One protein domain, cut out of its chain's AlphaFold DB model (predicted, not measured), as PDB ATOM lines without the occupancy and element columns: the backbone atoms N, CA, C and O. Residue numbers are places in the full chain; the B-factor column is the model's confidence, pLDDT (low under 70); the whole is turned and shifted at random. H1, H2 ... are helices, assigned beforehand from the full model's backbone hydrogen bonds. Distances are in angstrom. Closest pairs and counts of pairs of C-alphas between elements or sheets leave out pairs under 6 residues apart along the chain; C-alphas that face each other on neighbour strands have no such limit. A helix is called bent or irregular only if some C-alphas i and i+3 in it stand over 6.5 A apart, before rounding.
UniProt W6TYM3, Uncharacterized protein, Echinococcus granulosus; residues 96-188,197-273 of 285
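Overview. This is residues 96 to 188 and 197 to 273 of the 285 residues of an uncharacterized protein of Echinococcus granulosus (UniProt W6TYM3). Two long helical stretches, H4a and H9, lie side by side and run opposite ways, with shorter helices in two groups: H1, H2 and H3 toward the end where H4a begins and H9 ends, and H5 to H8 toward the other end. There H4 bends, and its second arm, H4b, heads away from H9 and packs on H7; H2 and H6 join the two groups. The printed part has 170 residues with nine named helices, H1 to H9 in chain order, and no named strand: all helix. It is elongated, spanning 58 by 33 by 30 A, and only just compact, close to loose, with a radius of gyration of the C-alphas of 18.6 A.

Along the chain. H1, residues 96 to 105, begins at C-alpha 96 (-15.718, 21.850, -25.684). H2 is residues 107 to 116. H3, residues 119 to 138, is 28.7 A long, with a kink of 63 degrees near residue 132; it is only just irregular, C-alphas 130 and 133 being 6.8 A apart. H4, residues 141 to 178, was assigned as one helix by its hydrogen bonds but is bent, with C-alphas 165 and 168 6.9 A apart. Its arms are H4a, residues 141 to 165, 35.8 A long, and H4b, residues 168 to 178, 15.4 A long, at a steep tilt of 43 degrees. H5 is residues 202 to 211, H6 215 to 221, H7 224 to 233 and H8 237 to 242. H9, residues 246 to 271, is 36.9 A long and ends at C-alpha 271 (-11.214, 14.310, -43.298).

Arrangement. H1 touches residues 141 to 151 of H4a, closest at the C-alphas of Val 96 and Ser 141, 6.0 A. H2 and H3 form a helical hairpin, closest at the C-alphas of Met 114 and Arg 122, 6.0 A. H4a touches H9 at a shallow tilt of 23 degrees, opposite ways; the closest C-alphas, of Ala 154 and Cys 259, are 4.1 A apart. H2 touches H9 at Ala 113 and Val 260, their closest C-alphas, 4.8 A, and H6 at Ile 116 and Gln 217, their closest C-alphas, 6.2 A. H3 touches residues 264 to 271 of H9, closest at the C-alphas of Val 128 and Ala 271, 5.6 A. H4b touches H7, closest at the C-alphas of Leu 170 and Leu 230, 5.2 A. H5 touches H6 and H8; its closest C-alphas to H8, of Met 208 and Ser 242, are 6.4 A apart. The helix packing is part aligned, part crossed, 4 of 9 touching pairs being at a shallow tilt. In H1, H2, H4a, H4b, H5, H7, H8 and H9 every O i to N i+4 pair is within hydrogen-bond range; H3 has 7 of 16, with 9 of 17 O i to N i+3 pairs, and H6 has 1 of 3, with 3 of 4.

Size, cuts and confidence. The C-alphas farthest apart, of Gly 180 and Gly 273, are 59.4 A apart. Residues 189 to 196 are not printed, and C-alphas 188 and 197 are 15.9 A apart across this cut, in the link from H4 to H5. The links that are printed whole are tight. The mean pLDDT of the printed part is 78.3, with 31 residues under 70, among them 127 to 137, 182 to 188 and 197 to 202.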
ATOM      1  N   VAL A  96     -16.257  21.960 -24.324       76.00
ATOM      2  CA  VAL A  96     -15.718  21.850 -25.684       76.00
ATOM      3  C   VAL A  96     -14.202  22.051 -25.686       76.00
ATOM      4  O   VAL A  96     -13.490  21.253 -26.294       76.00
ATOM      5  N   GLU A  97     -13.674  23.046 -24.968       77.12
ATOM      6  CA  GLU A  97     -12.221  23.271 -24.906       77.12
ATOM      7  C   GLU A  97     -11.512  22.122 -24.174       77.12
ATOM      8  O   GLU A  97     -10.465  21.648 -24.617       77.12
ATOM      9  N   ALA A  98     -12.124  21.578 -23.115       80.88
ATOM     10  CA  ALA A  98     -11.602  20.390 -22.436       80.88
ATOM     11  C   ALA A  98     -11.547  19.158 -23.366       80.88
ATOM     12  O   ALA A  98     -10.582  18.387 -23.342       80.88
ATOM     13  N   GLU A  99     -12.560  18.972 -24.219       79.50
ATOM     14  CA  GLU A  99     -12.575  17.917 -25.237       79.50
ATOM     15  C   GLU A  99     -11.489  18.125 -26.301       79.50
ATOM     16  O   GLU A  99     -10.855  17.154 -26.727       79.50
ATOM     17  N   MET A 100     -11.246  19.370 -26.708       77.62
ATOM     18  CA  MET A 100     -10.203  19.733 -27.669       77.62
ATOM     19  C   MET A 100      -8.803  19.465 -27.122       77.62
ATOM     20  O   MET A 100      -7.976  18.859 -27.810       77.62
ATOM     21  N   ASP A 101      -8.542  19.854 -25.876       79.81
ATOM     22  CA  ASP A 101      -7.279  19.578 -25.192       79.81
ATOM     23  C   ASP A 101      -6.992  18.078 -25.119       79.81
ATOM     24  O   ASP A 101      -5.859  17.639 -25.343       79.81
ATOM     25  N   LEU A 102      -8.025  17.260 -24.901       79.69
ATOM     26  CA  LEU A 102      -7.871  15.811 -24.865       79.69
ATOM     27  C   LEU A 102      -7.435  15.233 -26.221       79.69
ATOM     28  O   LEU A 102      -6.585  14.336 -26.257       79.69
ATOM     29  N   ILE A 103      -7.961  15.759 -27.333       78.44
ATOM     30  CA  ILE A 103      -7.518  15.383 -28.684       78.44
ATOM     31  C   ILE A 103      -6.063  15.814 -28.893       78.44
ATOM     32  O   ILE A 103      -5.247  15.008 -29.350       78.44
ATOM     33  N   ARG A 104      -5.715  17.055 -28.518       75.44
ATOM     34  CA  ARG A 104      -4.353  17.602 -28.658       75.44
ATOM     35  C   ARG A 104      -3.322  16.755 -27.905       75.44
ATOM     36  O   ARG A 104      -2.286  16.405 -28.464       75.44
ATOM     37  N   LEU A 105      -3.630  16.328 -26.681       80.75
ATOM     38  CA  LEU A 105      -2.758  15.458 -25.880       80.75
ATOM     39  C   LEU A 105      -2.540  14.067 -26.496       80.75
ATOM     40  O   LEU A 105      -1.582  13.374 -26.152       80.75
ATOM     41  N   LYS A 106      -3.417  13.635 -27.407       81.88
ATOM     42  CA  LYS A 106      -3.357  12.326 -28.071       81.88
ATOM     43  C   LYS A 106      -2.753  12.390 -29.474       81.88
ATOM     44  O   LYS A 106      -2.652  11.358 -30.135       81.88
ATOM     45  N   ILE A 107      -2.273  13.556 -29.904       75.88
ATOM     46  CA  ILE A 107      -1.530  13.729 -31.157       75.88
ATOM     47  C   ILE A 107      -0.362  12.723 -31.297       75.88
ATOM     48  O   ILE A 107      -0.289  12.070 -32.340       75.88
ATOM     49  N   PRO A 108       0.472  12.463 -30.264       79.06
ATOM     50  CA  PRO A 108       1.541  11.463 -30.360       79.06
ATOM     51  C   PRO A 108       1.049  10.039 -30.671       79.06
ATOM     52  O   PRO A 108       1.755   9.263 -31.314       79.06
ATOM     53  N   LEU A 109      -0.172   9.690 -30.246       81.94
ATOM     54  CA  LEU A 109      -0.802   8.400 -30.545       81.94
ATOM     55  C   LEU A 109      -1.237   8.318 -32.015       81.94
ATOM     56  O   LEU A 109      -1.074   7.281 -32.658       81.94
ATOM     57  N   ILE A 110      -1.761   9.416 -32.562       80.88
ATOM     58  CA  ILE A 110      -2.123   9.517 -33.979       80.88
ATOM     59  C   ILE A 110      -0.858   9.437 -34.847       80.88
ATOM     60  O   ILE A 110      -0.823   8.670 -35.808       80.88
ATOM     61  N   ASP A 111       0.210  10.141 -34.464       80.12
ATOM     62  CA  ASP A 111       1.522  10.050 -35.118       80.12
ATOM     63  C   ASP A 111       2.096   8.635 -35.079       80.12
ATOM     64  O   ASP A 111       2.668   8.149 -36.061       80.12
ATOM     65  N   PHE A 112       1.943   7.955 -33.945       81.56
ATOM     66  CA  PHE A 112       2.320   6.559 -33.812       81.56
ATOM     67  C   PHE A 112       1.550   5.681 -34.799       81.56
ATOM     68  O   PHE A 112       2.179   4.997 -35.610       81.56
ATOM     69  N   ALA A 113       0.216   5.758 -34.803       82.00
ATOM     70  CA  ALA A 113      -0.628   5.009 -35.728       82.00
ATOM     71  C   ALA A 113      -0.237   5.266 -37.193       82.00
ATOM     72  O   ALA A 113      -0.126   4.330 -37.983       82.00
ATOM     73  N   MET A 114       0.071   6.515 -37.543       80.31
ATOM     74  CA  MET A 114       0.554   6.900 -38.870       80.31
ATOM     75  C   MET A 114       1.884   6.251 -39.250       80.31
ATOM     76  O   MET A 114       2.074   5.839 -40.397       80.31
ATOM     77  N   LYS A 115       2.816   6.136 -38.303       81.00
ATOM     78  CA  LYS A 115       4.124   5.504 -38.528       81.00
ATOM     79  C   LYS A 115       4.023   3.991 -38.719       81.00
ATOM     80  O   LYS A 115       4.905   3.423 -39.362       81.00
ATOM     81  N   ILE A 116       2.981   3.347 -38.187       80.69
ATOM     82  CA  ILE A 116       2.814   1.880 -38.220       80.69
ATOM     83  C   ILE A 116       1.740   1.393 -39.195       80.69
ATOM     84  O   ILE A 116       1.708   0.210 -39.537       80.69
ATOM     85  N   ALA A 117       0.883   2.295 -39.669       79.62
ATOM     86  CA  ALA A 117      -0.075   2.021 -40.728       79.62
ATOM     87  C   ALA A 117       0.643   1.650 -42.031       79.62
ATOM     88  O   ALA A 117       1.786   2.055 -42.271       79.62
ATOM     89  N   GLU A 118      -0.036   0.901 -42.894       74.12
ATOM     90  CA  GLU A 118       0.500   0.539 -44.207       74.12
ATOM     91  C   GLU A 118       0.688   1.780 -45.096       74.12
ATOM     92  O   GLU A 118      -0.075   2.748 -44.971       74.12
ATOM     93  N   PRO A 119       1.667   1.771 -46.023       74.94
ATOM     94  CA  PRO A 119       1.993   2.925 -46.862       74.94
ATOM     95  C   PRO A 119       0.784   3.547 -47.575       74.94
ATOM     96  O   PRO A 119       0.646   4.773 -47.576       74.94
ATOM     97  N   LYS A 120      -0.140   2.717 -48.089       73.88
ATOM     98  CA  LYS A 120      -1.371   3.168 -48.767       73.88
ATOM     99  C   LYS A 120      -2.252   4.078 -47.902       73.88
ATOM    100  O   LYS A 120      -2.879   5.000 -48.421       73.88
ATOM    101  N   TYR A 121      -2.272   3.874 -46.583       70.62
ATOM    102  CA  TYR A 121      -3.070   4.685 -45.659       70.62
ATOM    103  C   TYR A 121      -2.341   5.963 -45.228       70.62
ATOM    104  O   TYR A 121      -2.984   6.978 -44.958       70.62
ATOM    105  N   ARG A 122      -0.999   5.957 -45.225       70.94
ATOM    106  CA  ARG A 122      -0.189   7.108 -44.789       70.94
ATOM    107  C   ARG A 122      -0.364   8.328 -45.683       70.94
ATOM    108  O   ARG A 122      -0.421   9.442 -45.177       70.94
ATOM    109  N   VAL A 123      -0.442   8.142 -47.000       70.62
ATOM    110  CA  VAL A 123      -0.542   9.267 -47.948       70.62
ATOM    111  C   VAL A 123      -1.843  10.041 -47.735       70.62
ATOM    112  O   VAL A 123      -1.820  11.262 -47.583       70.62
ATOM    113  N   LYS A 124      -2.971   9.323 -47.643       68.38
ATOM    114  CA  LYS A 124      -4.290   9.924 -47.395       68.38
ATOM    115  C   LYS A 124      -4.346  10.589 -46.021       68.38
ATOM    116  O   LYS A 124      -4.779  11.730 -45.912       68.38
ATOM    117  N   ALA A 125      -3.854   9.915 -44.987       69.25
ATOM    118  CA  ALA A 125      -3.949  10.419 -43.627       69.25
ATOM    119  C   ALA A 125      -2.982  11.585 -43.321       69.25
ATOM    120  O   ALA A 125      -3.336  12.454 -42.531       69.25
ATOM    121  N   ARG A 126      -1.825  11.704 -43.996       71.06
ATOM    122  CA  ARG A 126      -0.919  12.867 -43.848       71.06
ATOM    123  C   ARG A 126      -1.567  14.182 -44.274       71.06
ATOM    124  O   ARG A 126      -1.404  15.182 -43.580       71.06
ATOM    125  N   ARG A 127      -2.316  14.176 -45.385       69.12
ATOM    126  CA  ARG A 127      -3.050  15.367 -45.851       69.12
ATOM    127  C   ARG A 127      -4.054  15.839 -44.802       69.12
ATOM    128  O   ARG A 127      -4.177  17.030 -44.557       69.12
ATOM    129  N   VAL A 128      -4.723  14.894 -44.150       68.25
ATOM    130  CA  VAL A 128      -5.727  15.182 -43.125       68.25
ATOM    131  C   VAL A 128      -5.089  15.614 -41.811       68.25
ATOM    132  O   VAL A 128      -5.587  16.529 -41.169       68.25
ATOM    133  N   TYR A 129      -3.978  14.990 -41.422       69.25
ATOM    134  CA  TYR A 129      -3.272  15.290 -40.180       69.25
ATOM    135  C   TYR A 129      -2.756  16.737 -40.134       69.25
ATOM    136  O   TYR A 129      -2.918  17.412 -39.123       69.25
ATOM    137  N   ALA A 130      -2.233  17.255 -41.251       67.44
ATOM    138  CA  ALA A 130      -1.854  18.668 -41.359       67.44
ATOM    139  C   ALA A 130      -3.057  19.612 -41.148       67.44
ATOM    140  O   ALA A 130      -2.936  20.660 -40.514       67.44
ATOM    141  N   SER A 131      -4.234  19.205 -41.624       65.81
ATOM    142  CA  SER A 131      -5.486  19.948 -41.460       65.81
ATOM    143  C   SER A 131      -6.177  19.698 -40.117       65.81
ATOM    144  O   SER A 131      -7.053  20.471 -39.743       65.81
ATOM    145  N   LEU A 132      -5.783  18.673 -39.357       66.44
ATOM    146  CA  LEU A 132      -6.406  18.263 -38.094       66.44
ATOM    147  C   LEU A 132      -6.431  19.416 -37.090       66.44
ATOM    148  O   LEU A 132      -7.460  19.701 -36.487       66.44
ATOM    149  N   ARG A 133      -5.327  20.164 -37.000       62.22
ATOM    150  CA  ARG A 133      -5.233  21.336 -36.124       62.22
ATOM    151  C   ARG A 133      -6.230  22.441 -36.494       62.22
ATOM    152  O   ARG A 133      -6.594  23.210 -35.623       62.22
ATOM    153  N   ARG A 134      -6.680  22.524 -37.751       64.56
ATOM    154  CA  ARG A 134      -7.640  23.538 -38.225       64.56
ATOM    155  C   ARG A 134      -9.085  23.037 -38.223       64.56
ATOM    156  O   ARG A 134      -9.990  23.791 -37.907       64.56
ATOM    157  N   VAL A 135      -9.304  21.769 -38.571       65.69
ATOM    158  CA  VAL A 135     -10.644  21.208 -38.818       65.69
ATOM    159  C   VAL A 135     -11.367  20.833 -37.524       65.69
ATOM    160  O   VAL A 135     -12.589  20.929 -37.464       65.69
ATOM    161  N   VAL A 136     -10.635  20.436 -36.478       66.62
ATOM    162  CA  VAL A 136     -11.249  19.923 -35.240       66.62
ATOM    163  C   VAL A 136     -12.002  21.029 -34.474       66.62
ATOM    164  O   VAL A 136     -13.010  20.729 -33.844       66.62
ATOM    165  N   TYR A 137     -11.614  22.306 -34.610       66.88
ATOM    166  CA  TYR A 137     -12.339  23.441 -34.004       66.88
ATOM    167  C   TYR A 137     -13.766  23.617 -34.540       66.88
ATOM    168  O   TYR A 137     -14.611  24.182 -33.859       66.88
ATOM    169  N   ASN A 138     -14.060  23.092 -35.733       71.19
ATOM    170  CA  ASN A 138     -15.376  23.215 -36.361       71.19
ATOM    171  C   ASN A 138     -16.321  22.061 -35.988       71.19
ATOM    172  O   ASN A 138     -17.380  21.893 -36.599       71.19
ATOM    173  N   PHE A 139     -15.930  21.195 -35.050       72.12
ATOM    174  CA  PHE A 139     -16.736  20.044 -34.658       72.12
ATOM    175  C   PHE A 139     -17.632  20.370 -33.476       72.12
ATOM    176  O   PHE A 139     -17.211  20.951 -32.486       72.12
ATOM    177  N   ASN A 140     -18.883  19.921 -33.565       80.44
ATOM    178  CA  ASN A 140     -19.778  19.956 -32.420       80.44
ATOM    179  C   ASN A 140     -19.324  18.963 -31.331       80.44
ATOM    180  O   ASN A 140     -18.670  17.953 -31.620       80.44
ATOM    181  N   SER A 141     -19.738  19.213 -30.086       79.75
ATOM    182  CA  SER A 141     -19.350  18.394 -28.925       79.75
ATOM    183  C   SER A 141     -19.664  16.902 -29.112       79.75
ATOM    184  O   SER A 141     -18.861  16.044 -28.759       79.75
ATOM    185  N   LYS A 142     -20.777  16.532 -29.763       83.75
ATOM    186  CA  LYS A 142     -21.105  15.111 -29.999       83.75
ATOM    187  C   LYS A 142     -20.033  14.398 -30.836       83.75
ATOM    188  O   LYS A 142     -19.651  13.272 -30.512       83.75
ATOM    189  N   LYS A 143     -19.535  15.038 -31.900       81.50
ATOM    190  CA  LYS A 143     -18.450  14.487 -32.730       81.50
ATOM    191  C   LYS A 143     -17.124  14.451 -31.975       81.50
ATOM    192  O   LYS A 143     -16.414  13.450 -32.076       81.50
ATOM    193  N   LEU A 144     -16.816  15.491 -31.202       79.56
ATOM    194  CA  LEU A 144     -15.608  15.553 -30.375       79.56
ATOM    195  C   LEU A 144     -15.590  14.445 -29.314       79.56
ATOM    196  O   LEU A 144     -14.607  13.710 -29.227       79.56
ATOM    197  N   LYS A 145     -16.700  14.223 -28.599       84.06
ATOM    198  CA  LYS A 145     -16.869  13.101 -27.658       84.06
ATOM    199  C   LYS A 145     -16.633  11.745 -28.313       84.06
ATOM    200  O   LYS A 145     -15.920  10.914 -27.753       84.06
ATOM    201  N   ALA A 146     -17.191  11.518 -29.502       84.50
ATOM    202  CA  ALA A 146     -16.999  10.262 -30.227       84.50
ATOM    203  C   ALA A 146     -15.528  10.044 -30.622       84.50
ATOM    204  O   ALA A 146     -14.984   8.963 -30.399       84.50
ATOM    205  N   ILE A 147     -14.865  11.079 -31.150       83.88
ATOM    206  CA  ILE A 147     -13.432  11.041 -31.482       83.88
ATOM    207  C   ILE A 147     -12.593  10.757 -30.233       83.88
ATOM    208  O   ILE A 147     -11.715   9.895 -30.254       83.88
ATOM    209  N   ASN A 148     -12.888  11.444 -29.133       85.25
ATOM    210  CA  ASN A 148     -12.196  11.251 -27.870       85.25
ATOM    211  C   ASN A 148     -12.368   9.835 -27.328       85.25
ATOM    212  O   ASN A 148     -11.382   9.228 -26.911       85.25
ATOM    213  N   SER A 149     -13.580   9.283 -27.391       87.12
ATOM    214  CA  SER A 149     -13.849   7.897 -27.009       87.12
ATOM    215  C   SER A 149     -12.984   6.920 -27.813       87.12
ATOM    216  O   SER A 149     -12.251   6.120 -27.228       87.12
ATOM    217  N   ASP A 150     -12.952   7.053 -29.142       86.25
ATOM    218  CA  ASP A 150     -12.142   6.184 -30.002       86.25
ATOM    219  C   ASP A 150     -10.646   6.285 -29.685       86.25
ATOM    220  O   ASP A 150      -9.959   5.264 -29.587       86.25
ATOM    221  N   LEU A 151     -10.129   7.497 -29.459       87.12
ATOM    222  CA  LEU A 151      -8.725   7.691 -29.094       87.12
ATOM    223  C   LEU A 151      -8.416   7.256 -27.649       87.12
ATOM    224  O   LEU A 151      -7.261   6.980 -27.313       87.12
ATOM    225  N   ILE A 152      -9.397   7.220 -26.746       88.69
ATOM    226  CA  ILE A 152      -9.255   6.600 -25.419       88.69
ATOM    227  C   ILE A 152      -9.141   5.091 -25.570       88.69
ATOM    228  O   ILE A 152      -8.248   4.496 -24.972       88.69
ATOM    229  N   ILE A 153      -9.996   4.476 -26.385       88.25
ATOM    230  CA  ILE A 153      -9.954   3.033 -26.595       88.25
ATOM    231  C   ILE A 153      -8.644   2.637 -27.289       88.25
ATOM    232  O   ILE A 153      -7.976   1.719 -26.825       88.25
ATOM    233  N   ALA A 154      -8.224   3.368 -28.327       88.25
ATOM    234  CA  ALA A 154      -6.937   3.147 -28.990       88.25
ATOM    235  C   ALA A 154      -5.766   3.224 -27.999       88.25
ATOM    236  O   ALA A 154      -4.900   2.348 -27.983       88.25
ATOM    237  N   LYS A 155      -5.786   4.232 -27.112       90.19
ATOM    238  CA  LYS A 155      -4.794   4.371 -26.042       90.19
ATOM    239  C   LYS A 155      -4.792   3.157 -25.105       90.19
ATOM    240  O   LYS A 155      -3.739   2.598 -24.835       90.19
ATOM    241  N   LYS A 156      -5.962   2.700 -24.654       91.31
ATOM    242  CA  LYS A 156      -6.064   1.509 -23.794       91.31
ATOM    243  C   LYS A 156      -5.489   0.261 -24.470       91.31
ATOM    244  O   LYS A 156      -4.797  -0.510 -23.811       91.31
ATOM    245  N   SER A 157      -5.747   0.068 -25.765       90.19
ATOM    246  CA  SER A 157      -5.214  -1.071 -26.521       90.19
ATOM    247  C   SER A 157      -3.681  -1.042 -26.574       90.19
ATOM    248  O   SER A 157      -3.041  -2.057 -26.291       90.19
ATOM    249  N   ILE A 158      -3.074   0.119 -26.852       89.38
ATOM    250  CA  ILE A 158      -1.609   0.230 -26.910       89.38
ATOM    251  C   ILE A 158      -0.951   0.153 -25.527       89.38
ATOM    252  O   ILE A 158       0.085  -0.496 -25.382       89.38
ATOM    253  N   ASP A 159      -1.577   0.732 -24.499       90.12
ATOM    254  CA  ASP A 159      -1.098   0.663 -23.116       90.12
ATOM    255  C   ASP A 159      -1.126  -0.788 -22.611       90.12
ATOM    256  O   ASP A 159      -0.182  -1.239 -21.965       90.12
ATOM    257  N   LYS A 160      -2.151  -1.571 -22.980       91.81
ATOM    258  CA  LYS A 160      -2.231  -3.004 -22.654       91.81
ATOM    259  C   LYS A 160      -1.120  -3.811 -23.331       91.81
ATOM    260  O   LYS A 160      -0.490  -4.642 -22.676       91.81
ATOM    261  N   ALA A 161      -0.841  -3.551 -24.610       88.88
ATOM    262  CA  ALA A 161       0.284  -4.174 -25.309       88.88
ATOM    263  C   ALA A 161       1.626  -3.823 -24.636       88.88
ATOM    264  O   ALA A 161       2.450  -4.705 -24.389       88.88
ATOM    265  N   ASN A 162       1.813  -2.552 -24.264       89.19
ATOM    266  CA  ASN A 162       2.994  -2.079 -23.542       89.19
ATOM    267  C   ASN A 162       3.142  -2.699 -22.157       89.19
ATOM    268  O   ASN A 162       4.245  -3.090 -21.779       89.19
ATOM    269  N   PHE A 163       2.045  -2.868 -21.429       90.38
ATOM    270  CA  PHE A 163       2.069  -3.546 -20.146       90.38
ATOM    271  C   PHE A 163       2.523  -5.005 -20.283       90.38
ATOM    272  O   PHE A 163       3.394  -5.455 -19.541       90.38
ATOM    273  N   ILE A 164       1.973  -5.745 -21.252       88.31
ATOM    274  CA  ILE A 164       2.296  -7.167 -21.459       88.31
ATOM    275  C   ILE A 164       3.759  -7.355 -21.859       88.31
ATOM    276  O   ILE A 164       4.423  -8.266 -21.357       88.31
ATOM    277  N   LEU A 165       4.238  -6.525 -22.784       86.25
ATOM    278  CA  LEU A 165       5.592  -6.636 -23.300       86.25
ATOM    279  C   LEU A 165       6.597  -6.086 -22.293       86.25
ATOM    280  O   LEU A 165       7.515  -6.800 -21.904       86.25
ATOM    281  N   VAL A 166       6.423  -4.851 -21.841       87.19
ATOM    282  CA  VAL A 166       7.477  -4.111 -21.147       87.19
ATOM    283  C   VAL A 166       7.247  -4.101 -19.644       87.19
ATOM    284  O   VAL A 166       8.070  -4.608 -18.884       87.19
ATOM    285  N   GLU A 167       6.130  -3.537 -19.190       87.56
ATOM    286  CA  GLU A 167       5.991  -3.168 -17.777       87.56
ATOM    287  C   GLU A 167       5.849  -4.378 -16.856       87.56
ATOM    288  O   GLU A 167       6.543  -4.463 -15.848       87.56
ATOM    289  N   SER A 168       5.018  -5.358 -17.222       88.81
ATOM    290  CA  SER A 168       4.824  -6.581 -16.435       88.81
ATOM    291  C   SER A 168       6.122  -7.377 -16.292       88.81
ATOM    292  O   SER A 168       6.397  -7.957 -15.242       88.81
ATOM    293  N   ARG A 169       6.945  -7.395 -17.342       85.69
ATOM    294  CA  ARG A 169       8.231  -8.100 -17.359       85.69
ATOM    295  C   ARG A 169       9.267  -7.372 -16.522       85.69
ATOM    296  O   ARG A 169       9.911  -7.990 -15.681       85.69
ATOM    297  N   LEU A 170       9.331  -6.051 -16.667       86.31
ATOM    298  CA  LEU A 170      10.192  -5.202 -15.856       86.31
ATOM    299  C   LEU A 170       9.854  -5.321 -14.366       86.31
ATOM    300  O   LEU A 170      10.759  -5.414 -13.540       86.31
ATOM    301  N   GLN A 171       8.566  -5.354 -14.027       89.31
ATOM    302  CA  GLN A 171       8.099  -5.524 -12.656       89.31
ATOM    303  C   GLN A 171       8.551  -6.870 -12.075       89.31
ATOM    304  O   GLN A 171       9.170  -6.903 -11.016       89.31
ATOM    305  N   LYS A 172       8.345  -7.970 -12.811       87.56
ATOM    306  CA  LYS A 172       8.803  -9.307 -12.396       87.56
ATOM    307  C   LYS A 172      10.317  -9.380 -12.215       87.56
ATOM    308  O   LYS A 172      10.789  -9.986 -11.258       87.56
ATOM    309  N   ALA A 173      11.079  -8.755 -13.112       83.12
ATOM    310  CA  ALA A 173      12.532  -8.710 -13.007       83.12
ATOM    311  C   ALA A 173      12.984  -7.949 -11.747       83.12
ATOM    312  O   ALA A 173      13.860  -8.414 -11.024       83.12
ATOM    313  N   LYS A 174      12.344  -6.814 -11.438       84.75
ATOM    314  CA  LYS A 174      12.611  -6.049 -10.209       84.75
ATOM    315  C   LYS A 174      12.269  -6.840  -8.947       84.75
ATOM    316  O   LYS A 174      13.074  -6.859  -8.021       84.75
ATOM    317  N   GLU A 175      11.125  -7.516  -8.919       85.88
ATOM    318  CA  GLU A 175      10.718  -8.363  -7.789       85.88
ATOM    319  C   GLU A 175      11.691  -9.525  -7.560       85.88
ATOM    320  O   GLU A 175      12.030  -9.833  -6.421       85.88
ATOM    321  N   TYR A 176      12.182 -10.148  -8.635       82.12
ATOM    322  CA  TYR A 176      13.190 -11.205  -8.541       82.12
ATOM    323  C   TYR A 176      14.488 -10.704  -7.890       82.12
ATOM    324  O   TYR A 176      15.012 -11.354  -6.986       82.12
ATOM    325  N   ILE A 177      14.964  -9.519  -8.284       81.12
ATOM    326  CA  ILE A 177      16.151  -8.883  -7.690       81.12
ATOM    327  C   ILE A 177      15.920  -8.565  -6.213       81.12
ATOM    328  O   ILE A 177      16.782  -8.839  -5.383       81.12
ATOM    329  N   GLN A 178      14.752  -8.017  -5.872       85.50
ATOM    330  CA  GLN A 178      14.399  -7.692  -4.485       85.50
ATOM    331  C   GLN A 178      14.393  -8.925  -3.573       85.50
ATOM    332  O   GLN A 178      14.685  -8.805  -2.389       85.50
ATOM    333  N   ARG A 179      14.119 -10.114  -4.121       88.88
ATOM    334  CA  ARG A 179      14.178 -11.394  -3.399       88.88
ATOM    335  C   ARG A 179      15.587 -12.005  -3.333       88.88
ATOM    336  O   ARG A 179      15.719 -13.165  -2.960       88.88
ATOM    337  N   GLY A 180      16.629 -11.260  -3.707       78.75
ATOM    338  CA  GLY A 180      18.020 -11.729  -3.702       78.75
ATOM    339  C   GLY A 180      18.440 -12.476  -4.972       78.75
ATOM    340  O   GLY A 180      19.512 -13.076  -5.010       78.75
ATOM    341  N   GLY A 181      17.618 -12.449  -6.024       77.44
ATOM    342  CA  GLY A 181      17.952 -13.048  -7.309       77.44
ATOM    343  C   GLY A 181      19.127 -12.344  -7.991       77.44
ATOM    344  O   GLY A 181      19.114 -11.127  -8.187       77.44
ATOM    345  N   ALA A 182      20.139 -13.111  -8.401       69.12
ATOM    346  CA  ALA A 182      21.269 -12.582  -9.155       69.12
ATOM    347  C   ALA A 182      20.878 -12.386 -10.624       69.12
ATOM    348  O   ALA A 182      20.561 -13.335 -11.343       69.12
ATOM    349  N   VAL A 183      20.930 -11.144 -11.098       62.94
ATOM    350  CA  VAL A 183      20.793 -10.849 -12.525       62.94
ATOM    351  C   VAL A 183      22.166 -10.937 -13.170       62.94
ATOM    352  O   VAL A 183      23.100 -10.258 -12.737       62.94
ATOM    353  N   ARG A 184      22.291 -11.734 -14.239       58.44
ATOM    354  CA  ARG A 184      23.452 -11.656 -15.133       58.44
ATOM    355  C   ARG A 184      23.424 -10.287 -15.799       58.44
ATOM    356  O   ARG A 184      22.735 -10.098 -16.798       58.44
ATOM    357  N   LYS A 185      24.132  -9.318 -15.218       56.03
ATOM    358  CA  LYS A 185      24.392  -8.047 -15.885       56.03
ATOM    359  C   LYS A 185      25.149  -8.379 -17.164       56.03
ATOM    360  O   LYS A 185      26.193  -9.022 -17.104       56.03
ATOM    361  N   LEU A 186      24.604  -7.969 -18.307       52.62
ATOM    362  CA  LEU A 186      25.377  -7.912 -19.540       52.62
ATOM    363  C   LEU A 186      26.613  -7.061 -19.244       52.62
ATOM    364  O   LEU A 186      26.489  -5.888 -18.879       52.62
ATOM    365  N   GLU A 187      27.791  -7.670 -19.346       40.53
ATOM    366  CA  GLU A 187      29.044  -6.933 -19.395       40.53
ATOM    367  C   GLU A 187      28.905  -5.925 -20.537       40.53
ATOM    368  O   GLU A 187      28.667  -6.302 -21.682       40.53
ATOM    369  N   LYS A 188      28.873  -4.644 -20.156       42.75
ATOM    370  CA  LYS A 188      28.605  -3.454 -20.972       42.75
ATOM    371  C   LYS A 188      28.673  -3.708 -22.483       42.75
ATOM    372  O   LYS A 188      29.764  -3.786 -23.045       42.75
ATOM    373  N   LEU A 197      19.893   4.181 -31.121       46.59
ATOM    374  CA  LEU A 197      18.579   3.560 -31.189       46.59
ATOM    375  C   LEU A 197      18.705   2.027 -31.073       46.59
ATOM    376  O   LEU A 197      18.710   1.356 -32.093       46.59
ATOM    377  N   PHE A 198      18.777   1.501 -29.844       49.03
ATOM    378  CA  PHE A 198      18.760   0.074 -29.465       49.03
ATOM    379  C   PHE A 198      19.738  -0.838 -30.233       49.03
ATOM    380  O   PHE A 198      19.524  -1.170 -31.396       49.03
ATOM    381  N   ILE A 199      20.765  -1.347 -29.549       51.25
ATOM    382  CA  ILE A 199      21.680  -2.357 -30.102       51.25
ATOM    383  C   ILE A 199      20.984  -3.720 -30.037       51.25
ATOM    384  O   ILE A 199      21.237  -4.535 -29.157       51.25
ATOM    385  N   PHE A 200      20.030  -3.929 -30.934       58.28
ATOM    386  CA  PHE A 200      19.607  -5.267 -31.317       58.28
ATOM    387  C   PHE A 200      20.483  -5.698 -32.478       58.28
ATOM    388  O   PHE A 200      20.732  -4.891 -33.382       58.28
ATOM    389  N   ASN A 201      20.918  -6.954 -32.499       62.94
ATOM    390  CA  ASN A 201      21.514  -7.445 -33.733       62.94
ATOM    391  C   ASN A 201      20.416  -7.570 -34.813       62.94
ATOM    392  O   ASN A 201      19.225  -7.716 -34.518       62.94
ATOM    393  N   GLU A 202      20.802  -7.462 -36.085       64.56
ATOM    394  CA  GLU A 202      19.842  -7.466 -37.198       64.56
ATOM    395  C   GLU A 202      18.981  -8.741 -37.196       64.56
ATOM    396  O   GLU A 202      17.786  -8.686 -37.475       64.56
ATOM    397  N   TRP A 203      19.548  -9.880 -36.787       70.88
ATOM    398  CA  TRP A 203      18.833 -11.152 -36.693       70.88
ATOM    399  C   TRP A 203      17.692 -11.125 -35.660       70.88
ATOM    400  O   TRP A 203      16.577 -11.536 -35.976       70.88
ATOM    401  N   GLU A 204      17.916 -10.577 -34.463       68.88
ATOM    402  CA  GLU A 204      16.892 -10.408 -33.424       68.88
ATOM    403  C   GLU A 204      15.756  -9.511 -33.910       68.88
ATOM    404  O   GLU A 204      14.579  -9.819 -33.707       68.88
ATOM    405  N   ILE A 205      16.092  -8.423 -34.613       67.75
ATOM    406  CA  ILE A 205      15.098  -7.540 -35.224       67.75
ATOM    407  C   ILE A 205      14.278  -8.301 -36.270       67.75
ATOM    408  O   ILE A 205      13.054  -8.168 -36.290       67.75
ATOM    409  N   GLN A 206      14.918  -9.071 -37.151       70.62
ATOM    410  CA  GLN A 206      14.232  -9.805 -38.220       70.62
ATOM    411  C   GLN A 206      13.342 -10.927 -37.671       70.62
ATOM    412  O   GLN A 206      12.186 -11.054 -38.077       70.62
ATOM    413  N   MET A 207      13.825 -11.670 -36.677       74.62
ATOM    414  CA  MET A 207      13.042 -12.678 -35.962       74.62
ATOM    415  C   MET A 207      11.824 -12.058 -35.263       74.62
ATOM    416  O   MET A 207      10.731 -12.618 -35.280       74.62
ATOM    417  N   MET A 208      11.982 -10.878 -34.668       74.56
ATOM    418  CA  MET A 208      10.875 -10.178 -34.026       74.56
ATOM    419  C   MET A 208       9.883  -9.599 -35.036       74.56
ATOM    420  O   MET A 208       8.678  -9.675 -34.808       74.56
ATOM    421  N   LYS A 209      10.352  -9.079 -36.177       75.56
ATOM    422  CA  LYS A 209       9.485  -8.611 -37.271       75.56
ATOM    423  C   LYS A 209       8.634  -9.736 -37.860       75.56
ATOM    424  O   LYS A 209       7.478  -9.485 -38.188       75.56
ATOM    425  N   SER A 210       9.165 -10.957 -37.969       77.94
ATOM    426  CA  SER A 210       8.402 -12.093 -38.508       77.94
ATOM    427  C   SER A 210       7.249 -12.518 -37.591       77.94
ATOM    428  O   SER A 210       6.196 -12.929 -38.074       77.94
ATOM    429  N   LYS A 211       7.402 -12.361 -36.269       78.88
ATOM    430  CA  LYS A 211       6.354 -12.677 -35.279       78.88
ATOM    431  C   LYS A 211       5.444 -11.494 -34.944       78.88
ATOM    432  O   LYS A 211       4.276 -11.673 -34.596       78.88
ATOM    433  N   MET A 212       5.974 -10.282 -35.052       81.25
ATOM    434  CA  MET A 212       5.295  -9.030 -34.752       81.25
ATOM    435  C   MET A 212       5.687  -7.968 -35.783       81.25
ATOM    436  O   MET A 212       6.619  -7.185 -35.587       81.25
ATOM    437  N   SER A 213       4.917  -7.904 -36.869       78.00
ATOM    438  CA  SER A 213       5.162  -7.021 -38.023       78.00
ATOM    439  C   SER A 213       5.450  -5.557 -37.639       78.00
ATOM    440  O   SER A 213       6.309  -4.902 -38.232       78.00
ATOM    441  N   ARG A 214       4.793  -5.048 -36.586       78.31
ATOM    442  CA  ARG A 214       4.866  -3.643 -36.141       78.31
ATOM    443  C   ARG A 214       5.781  -3.406 -34.927       78.31
ATOM    444  O   ARG A 214       5.802  -2.301 -34.382       78.31
ATOM    445  N   PHE A 215       6.554  -4.409 -34.495       80.19
ATOM    446  CA  PHE A 215       7.323  -4.372 -33.240       80.19
ATOM    447  C   PHE A 215       8.317  -3.210 -33.162       80.19
ATOM    448  O   PHE A 215       8.347  -2.467 -32.184       80.19
ATOM    449  N   ARG A 216       9.112  -2.998 -34.216       76.69
ATOM    450  CA  ARG A 216      10.141  -1.947 -34.212       76.69
ATOM    451  C   ARG A 216       9.535  -0.561 -34.031       76.69
ATOM    452  O   ARG A 216      10.114   0.282 -33.354       76.69
ATOM    453  N   GLN A 217       8.400  -0.292 -34.669       79.88
ATOM    454  CA  GLN A 217       7.749   1.000 -34.513       79.88
ATOM    455  C   GLN A 217       7.010   1.106 -33.179       79.88
ATOM    456  O   GLN A 217       7.018   2.183 -32.591       79.88
ATOM    457  N   PHE A 218       6.444   0.004 -32.677       83.69
ATOM    458  CA  PHE A 218       5.899  -0.083 -31.322       83.69
ATOM    459  C   PHE A 218       6.932   0.336 -30.265       83.69
ATOM    460  O   PHE A 218       6.639   1.194 -29.437       83.69
ATOM    461  N   LEU A 219       8.171  -0.157 -30.351       77.56
ATOM    462  CA  LEU A 219       9.236   0.222 -29.413       77.56
ATOM    463  C   LEU A 219       9.577   1.717 -29.426       77.56
ATOM    464  O   LEU A 219      10.038   2.247 -28.422       77.56
ATOM    465  N   LYS A 220       9.343   2.419 -30.542       77.69
ATOM    466  CA  LYS A 220       9.536   3.876 -30.597       77.69
ATOM    467  C   LYS A 220       8.475   4.638 -29.803       77.69
ATOM    468  O   LYS A 220       8.720   5.788 -29.456       77.69
ATOM    469  N   PHE A 221       7.312   4.030 -29.586       79.56
ATOM    470  CA  PHE A 221       6.216   4.591 -28.802       79.56
ATOM    471  C   PHE A 221       6.276   4.176 -27.333       79.56
ATOM    472  O   PHE A 221       5.940   4.974 -26.462       79.56
ATOM    473  N   ALA A 222       6.712   2.946 -27.058       80.38
ATOM    474  CA  ALA A 222       6.949   2.480 -25.701       80.38
ATOM    475  C   ALA A 222       7.979   3.364 -24.972       80.38
ATOM    476  O   ALA A 222       8.840   3.998 -25.587       80.38
ATOM    477  N   ASP A 223       7.905   3.380 -23.641       81.88
ATOM    478  CA  ASP A 223       8.871   4.094 -22.808       81.88
ATOM    479  C   ASP A 223      10.266   3.477 -22.987       81.88
ATOM    480  O   ASP A 223      10.581   2.404 -22.461       81.88
ATOM    481  N   GLN A 224      11.102   4.178 -23.752       81.19
ATOM    482  CA  GLN A 224      12.430   3.711 -24.132       81.19
ATOM    483  C   GLN A 224      13.333   3.494 -22.917       81.19
ATOM    484  O   GLN A 224      14.147   2.572 -22.927       81.19
ATOM    485  N   LYS A 225      13.166   4.280 -21.844       83.94
ATOM    486  CA  LYS A 225      13.955   4.130 -20.615       83.94
ATOM    487  C   LYS A 225      13.555   2.854 -19.883       83.94
ATOM    488  O   LYS A 225      14.426   2.074 -19.491       83.94
ATOM    489  N   LYS A 226      12.247   2.602 -19.742       85.38
ATOM    490  CA  LYS A 226      11.736   1.358 -19.137       85.38
ATOM    491  C   LYS A 226      12.176   0.139 -19.935       85.38
ATOM    492  O   LYS A 226      12.624  -0.841 -19.348       85.38
ATOM    493  N   PHE A 227      12.092   0.212 -21.259       82.25
ATOM    494  CA  PHE A 227      12.512  -0.880 -22.126       82.25
ATOM    495  C   PHE A 227      14.026  -1.134 -22.059       82.25
ATOM    496  O   PHE A 227      14.448  -2.278 -21.921       82.25
ATOM    497  N   ALA A 228      14.852  -0.083 -22.065       80.88
ATOM    498  CA  ALA A 228      16.297  -0.213 -21.873       80.88
ATOM    499  C   ALA A 228      16.636  -0.836 -20.510       80.88
ATOM    500  O   ALA A 228      17.476  -1.729 -20.427       80.88
ATOM    501  N   THR A 229      15.931  -0.423 -19.452       84.19
ATOM    502  CA  THR A 229      16.073  -1.026 -18.118       84.19
ATOM    503  C   THR A 229      15.710  -2.507 -18.146       84.19
ATOM    504  O   THR A 229      16.430  -3.327 -17.587       84.19
ATOM    505  N   LEU A 230      14.618  -2.870 -18.823       84.44
ATOM    506  CA  LEU A 230      14.210  -4.262 -18.966       84.44
ATOM    507  C   LEU A 230      15.296  -5.093 -19.652       84.44
ATOM    508  O   LEU A 230      15.632  -6.151 -19.139       84.44
ATOM    509  N   LEU A 231      15.890  -4.610 -20.744       82.44
ATOM    510  CA  LEU A 231      16.970  -5.334 -21.423       82.44
ATOM    511  C   LEU A 231      18.220  -5.509 -20.551       82.44
ATOM    512  O   LEU A 231      18.890  -6.533 -20.643       82.44
ATOM    513  N   GLN A 232      18.531  -4.538 -19.689       81.62
ATOM    514  CA  GLN A 232      19.628  -4.673 -18.724       81.62
ATOM    515  C   GLN A 232      19.334  -5.739 -17.663       81.62
ATOM    516  O   GLN A 232      20.254  -6.425 -17.216       81.62
ATOM    517  N   LEU A 233      18.069  -5.861 -17.248       81.81
ATOM    518  CA  LEU A 233      17.646  -6.822 -16.229       81.81
ATOM    519  C   LEU A 233      17.360  -8.221 -16.788       81.81
ATOM    520  O   LEU A 233      17.521  -9.215 -16.086       81.81
ATOM    521  N   GLU A 234      16.941  -8.312 -18.046       81.00
ATOM    522  CA  GLU A 234      16.597  -9.551 -18.735       81.00
ATOM    523  C   GLU A 234      17.274  -9.575 -20.123       81.00
ATOM    524  O   GLU A 234      16.619  -9.359 -21.142       81.00
ATOM    525  N   PRO A 235      18.586  -9.875 -20.200       74.94
ATOM    526  CA  PRO A 235      19.339  -9.905 -21.462       74.94
ATOM    527  C   PRO A 235      18.729 -10.798 -22.550       74.94
ATOM    528  O   PRO A 235      18.785 -10.488 -23.733       74.94
ATOM    529  N   ASN A 236      18.103 -11.905 -22.144       79.25
ATOM    530  CA  ASN A 236      17.467 -12.867 -23.049       79.25
ATOM    531  C   ASN A 236      16.013 -12.507 -23.394       79.25
ATOM    532  O   ASN A 236      15.309 -13.316 -23.998       79.25
ATOM    533  N   TYR A 237      15.537 -11.321 -23.013       82.25
ATOM    534  CA  TYR A 237      14.137 -10.926 -23.151       82.25
ATOM    535  C   TYR A 237      13.613 -11.063 -24.588       82.25
ATOM    536  O   TYR A 237      12.515 -11.570 -24.802       82.25
ATOM    537  N   LEU A 238      14.407 -10.697 -25.596       77.88
ATOM    538  CA  LEU A 238      14.001 -10.816 -27.003       77.88
ATOM    539  C   LEU A 238      13.809 -12.269 -27.431       77.88
ATOM    540  O   LEU A 238      12.825 -12.589 -28.093       77.88
ATOM    541  N   LYS A 239      14.698 -13.159 -26.982       78.25
ATOM    542  CA  LYS A 239      14.562 -14.606 -27.173       78.25
ATOM    543  C   LYS A 239      13.335 -15.150 -26.429       78.25
ATOM    544  O   LYS A 239      12.649 -16.050 -26.904       78.25
ATOM    545  N   ASN A 240      13.002 -14.568 -25.281       81.19
ATOM    546  CA  ASN A 240      11.799 -14.929 -24.536       81.19
ATOM    547  C   ASN A 240      10.520 -14.465 -25.247       81.19
ATOM    548  O   ASN A 240       9.530 -15.195 -25.226       81.19
ATOM    549  N   ILE A 241      10.523 -13.304 -25.913       79.94
ATOM    550  CA  ILE A 241       9.395 -12.904 -26.764       79.94
ATOM    551  C   ILE A 241       9.317 -13.790 -28.006       79.94
ATOM    552  O   ILE A 241       8.224 -14.221 -28.371       79.94
ATOM    553  N   SER A 242      10.447 -14.116 -28.641       73.56
ATOM    554  CA  SER A 242      10.429 -15.017 -29.792       73.56
ATOM    555  C   SER A 242       9.899 -16.398 -29.417       73.56
ATOM    556  O   SER A 242       9.270 -17.042 -30.243       73.56
ATOM    557  N   ASN A 243      10.086 -16.841 -28.177       80.50
ATOM    558  CA  ASN A 243       9.549 -18.107 -27.675       80.50
ATOM    559  C   ASN A 243       8.155 -17.975 -27.044       80.50
ATOM    560  O   ASN A 243       7.618 -18.956 -26.533       80.50
ATOM    561  N   MET A 244       7.562 -16.779 -27.052       83.50
ATOM    562  CA  MET A 244       6.217 -16.568 -26.537       83.50
ATOM    563  C   MET A 244       5.205 -17.362 -27.366       83.50
ATOM    564  O   MET A 244       5.340 -17.502 -28.585       83.50
ATOM    565  N   ASP A 245       4.176 -17.862 -26.684       86.00
ATOM    566  CA  ASP A 245       3.096 -18.599 -27.322       86.00
ATOM    567  C   ASP A 245       2.448 -17.799 -28.470       86.00
ATOM    568  O   ASP A 245       2.232 -16.582 -28.377       86.00
ATOM    569  N   LYS A 246       2.132 -18.504 -29.564       84.38
ATOM    570  CA  LYS A 246       1.632 -17.903 -30.806       84.38
ATOM    571  C   LYS A 246       0.319 -17.156 -30.578       84.38
ATOM    572  O   LYS A 246       0.159 -16.064 -31.124       84.38
ATOM    573  N   LYS A 247      -0.587 -17.695 -29.752       87.69
ATOM    574  CA  LYS A 247      -1.871 -17.050 -29.439       87.69
ATOM    575  C   LYS A 247      -1.641 -15.722 -28.726       87.69
ATOM    576  O   LYS A 247      -2.214 -14.705 -29.104       87.69
ATOM    577  N   ARG A 248      -0.725 -15.697 -27.757       86.38
ATOM    578  CA  ARG A 248      -0.387 -14.474 -27.017       86.38
ATOM    579  C   ARG A 248       0.242 -13.400 -27.909       86.38
ATOM    580  O   ARG A 248      -0.090 -12.226 -27.779       86.38
ATOM    581  N   LEU A 249       1.117 -13.783 -28.838       85.00
ATOM    582  CA  LEU A 249       1.681 -12.851 -29.824       85.00
ATOM    583  C   LEU A 249       0.609 -12.304 -30.778       85.00
ATOM    584  O   LEU A 249       0.611 -11.113 -31.088       85.00
ATOM    585  N   GLN A 250      -0.330 -13.149 -31.210       86.62
ATOM    586  CA  GLN A 250      -1.474 -12.721 -32.018       86.62
ATOM    587  C   GLN A 250      -2.368 -11.735 -31.264       86.62
ATOM    588  O   GLN A 250      -2.741 -10.716 -31.835       86.62
ATOM    589  N   GLU A 251      -2.655 -11.974 -29.983       89.81
ATOM    590  CA  GLU A 251      -3.412 -11.035 -29.147       89.81
ATOM    591  C   GLU A 251      -2.733  -9.660 -29.072       89.81
ATOM    592  O   GLU A 251      -3.398  -8.635 -29.213       89.81
ATOM    593  N   ILE A 252      -1.408  -9.620 -28.911       89.19
ATOM    594  CA  ILE A 252      -0.652  -8.359 -28.883       89.19
ATOM    595  C   ILE A 252      -0.715  -7.654 -30.243       89.19
ATOM    596  O   ILE A 252      -0.959  -6.447 -30.293       89.19
ATOM    597  N   ASN A 253      -0.541  -8.389 -31.347       87.56
ATOM    598  CA  ASN A 253      -0.690  -7.827 -32.692       87.56
ATOM    599  C   ASN A 253      -2.101  -7.247 -32.887       87.56
ATOM    600  O   ASN A 253      -2.229  -6.110 -33.323       87.56
ATOM    601  N   LEU A 254      -3.152  -7.957 -32.466       89.00
ATOM    602  CA  LEU A 254      -4.530  -7.466 -32.544       89.00
ATOM    603  C   LEU A 254      -4.752  -6.180 -31.735       89.00
ATOM    604  O   LEU A 254      -5.469  -5.296 -32.195       89.00
ATOM    605  N   MET A 255      -4.124  -6.035 -30.563       91.12
ATOM    606  CA  MET A 255      -4.200  -4.797 -29.772       91.12
ATOM    607  C   MET A 255      -3.547  -3.612 -30.493       91.12
ATOM    608  O   MET A 255      -4.102  -2.509 -30.511       91.12
ATOM    609  N   ILE A 256      -2.378  -3.830 -31.101       87.19
ATOM    610  CA  ILE A 256      -1.690  -2.803 -31.891       87.19
ATOM    611  C   ILE A 256      -2.544  -2.435 -33.111       87.19
ATOM    612  O   ILE A 256      -2.737  -1.256 -33.402       87.19
ATOM    613  N   ASP A 257      -3.119  -3.424 -33.784       86.88
ATOM    614  CA  ASP A 257      -3.912  -3.241 -34.999       86.88
ATOM    615  C   ASP A 257      -5.226  -2.515 -34.725       86.88
ATOM    616  O   ASP A 257      -5.613  -1.623 -35.482       86.88
ATOM    617  N   ASP A 258      -5.885  -2.836 -33.615       87.56
ATOM    618  CA  ASP A 258      -7.073  -2.133 -33.145       87.56
ATOM    619  C   ASP A 258      -6.771  -0.654 -32.846       87.56
ATOM    620  O   ASP A 258      -7.528   0.228 -33.263       87.56
ATOM    621  N   CYS A 259      -5.625  -0.363 -32.216       88.00
ATOM    622  CA  CYS A 259      -5.158   1.011 -32.021       88.00
ATOM    623  C   CYS A 259      -4.985   1.738 -33.365       88.00
ATOM    624  O   CYS A 259      -5.506   2.842 -33.541       88.00
ATOM    625  N   VAL A 260      -4.294   1.121 -34.330       86.06
ATOM    626  CA  VAL A 260      -4.094   1.702 -35.670       86.06
ATOM    627  C   VAL A 260      -5.423   1.981 -36.343       86.06
ATOM    628  O   VAL A 260      -5.653   3.094 -36.814       86.06
ATOM    629  N   ARG A 261      -6.309   0.985 -36.366       86.19
ATOM    630  CA  ARG A 261      -7.619   1.062 -37.007       86.19
ATOM    631  C   ARG A 261      -8.442   2.216 -36.446       86.19
ATOM    632  O   ARG A 261      -8.989   3.001 -37.217       86.19
ATOM    633  N   LYS A 262      -8.494   2.355 -35.120       86.88
ATOM    634  CA  LYS A 262      -9.231   3.435 -34.448       86.88
ATOM    635  C   LYS A 262      -8.645   4.807 -34.759       86.88
ATOM    636  O   LYS A 262      -9.390   5.707 -35.134       86.88
ATOM    637  N   CYS A 263      -7.324   4.963 -34.706       85.62
ATOM    638  CA  CYS A 263      -6.677   6.226 -35.066       85.62
ATOM    639  C   CYS A 263      -6.884   6.593 -36.548       85.62
ATOM    640  O   CYS A 263      -7.171   7.750 -36.856       85.62
ATOM    641  N   LEU A 264      -6.791   5.625 -37.469       82.81
ATOM    642  CA  LEU A 264      -7.078   5.841 -38.892       82.81
ATOM    643  C   LEU A 264      -8.547   6.228 -39.121       82.81
ATOM    644  O   LEU A 264      -8.818   7.150 -39.887       82.81
ATOM    645  N   SER A 265      -9.485   5.568 -38.434       83.00
ATOM    646  CA  SER A 265     -10.917   5.895 -38.472       83.00
ATOM    647  C   SER A 265     -11.182   7.327 -38.003       83.00
ATOM    648  O   SER A 265     -11.883   8.078 -38.681       83.00
ATOM    649  N   VAL A 266     -10.560   7.744 -36.895       83.19
ATOM    650  CA  VAL A 266     -10.634   9.125 -36.394       83.19
ATOM    651  C   VAL A 266     -10.146  10.111 -37.448       83.19
ATOM    652  O   VAL A 266     -10.862  11.056 -37.772       83.19
ATOM    653  N   MET A 267      -8.976   9.868 -38.046       78.75
ATOM    654  CA  MET A 267      -8.468  10.727 -39.118       78.75
ATOM    655  C   MET A 267      -9.430  10.773 -40.306       78.75
ATOM    656  O   MET A 267      -9.700  11.843 -40.831       78.75
ATOM    657  N   TYR A 268     -10.017   9.648 -40.705       76.31
ATOM    658  CA  TYR A 268     -10.972   9.627 -41.809       76.31
ATOM    659  C   TYR A 268     -12.262  10.406 -41.510       76.31
ATOM    660  O   TYR A 268     -12.734  11.168 -42.355       76.31
ATOM    661  N   ARG A 269     -12.814  10.272 -40.297       76.25
ATOM    662  CA  ARG A 269     -13.970  11.067 -39.850       76.25
ATOM    663  C   ARG A 269     -13.650  12.556 -39.813       76.25
ATOM    664  O   ARG A 269     -14.516  13.364 -40.131       76.25
ATOM    665  N   ILE A 270     -12.409  12.908 -39.472       72.00
ATOM    666  CA  ILE A 270     -11.941  14.293 -39.514       72.00
ATOM    667  C   ILE A 270     -11.875  14.804 -40.961       72.00
ATOM    668  O   ILE A 270     -12.327  15.909 -41.245       72.00
ATOM    669  N   ALA A 271     -11.377  13.977 -41.883       68.06
ATOM    670  CA  ALA A 271     -11.214  14.310 -43.298       68.06
ATOM    671  C   ALA A 271     -12.529  14.624 -44.019       68.06
ATOM    672  O   ALA A 271     -12.561  15.482 -44.896       68.06
ATOM    673  N   LYS A 272     -13.598  13.888 -43.694       64.75
ATOM    674  CA  LYS A 272     -14.859  13.934 -44.444       64.75
ATOM    675  C   LYS A 272     -15.782  15.110 -44.104       64.75
ATOM    676  O   LYS A 272     -16.785  15.269 -44.788       64.75
ATOM    677  N   GLY A 273     -15.473  15.933 -43.097       51.12
ATOM    678  CA  GLY A 273     -16.374  17.014 -42.666       51.12
ATOM    679  C   GLY A 273     -17.771  16.499 -42.251       51.12
ATOM    680  O   GLY A 273     -17.967  15.294 -42.071       51.12
TER     681      GLY A 273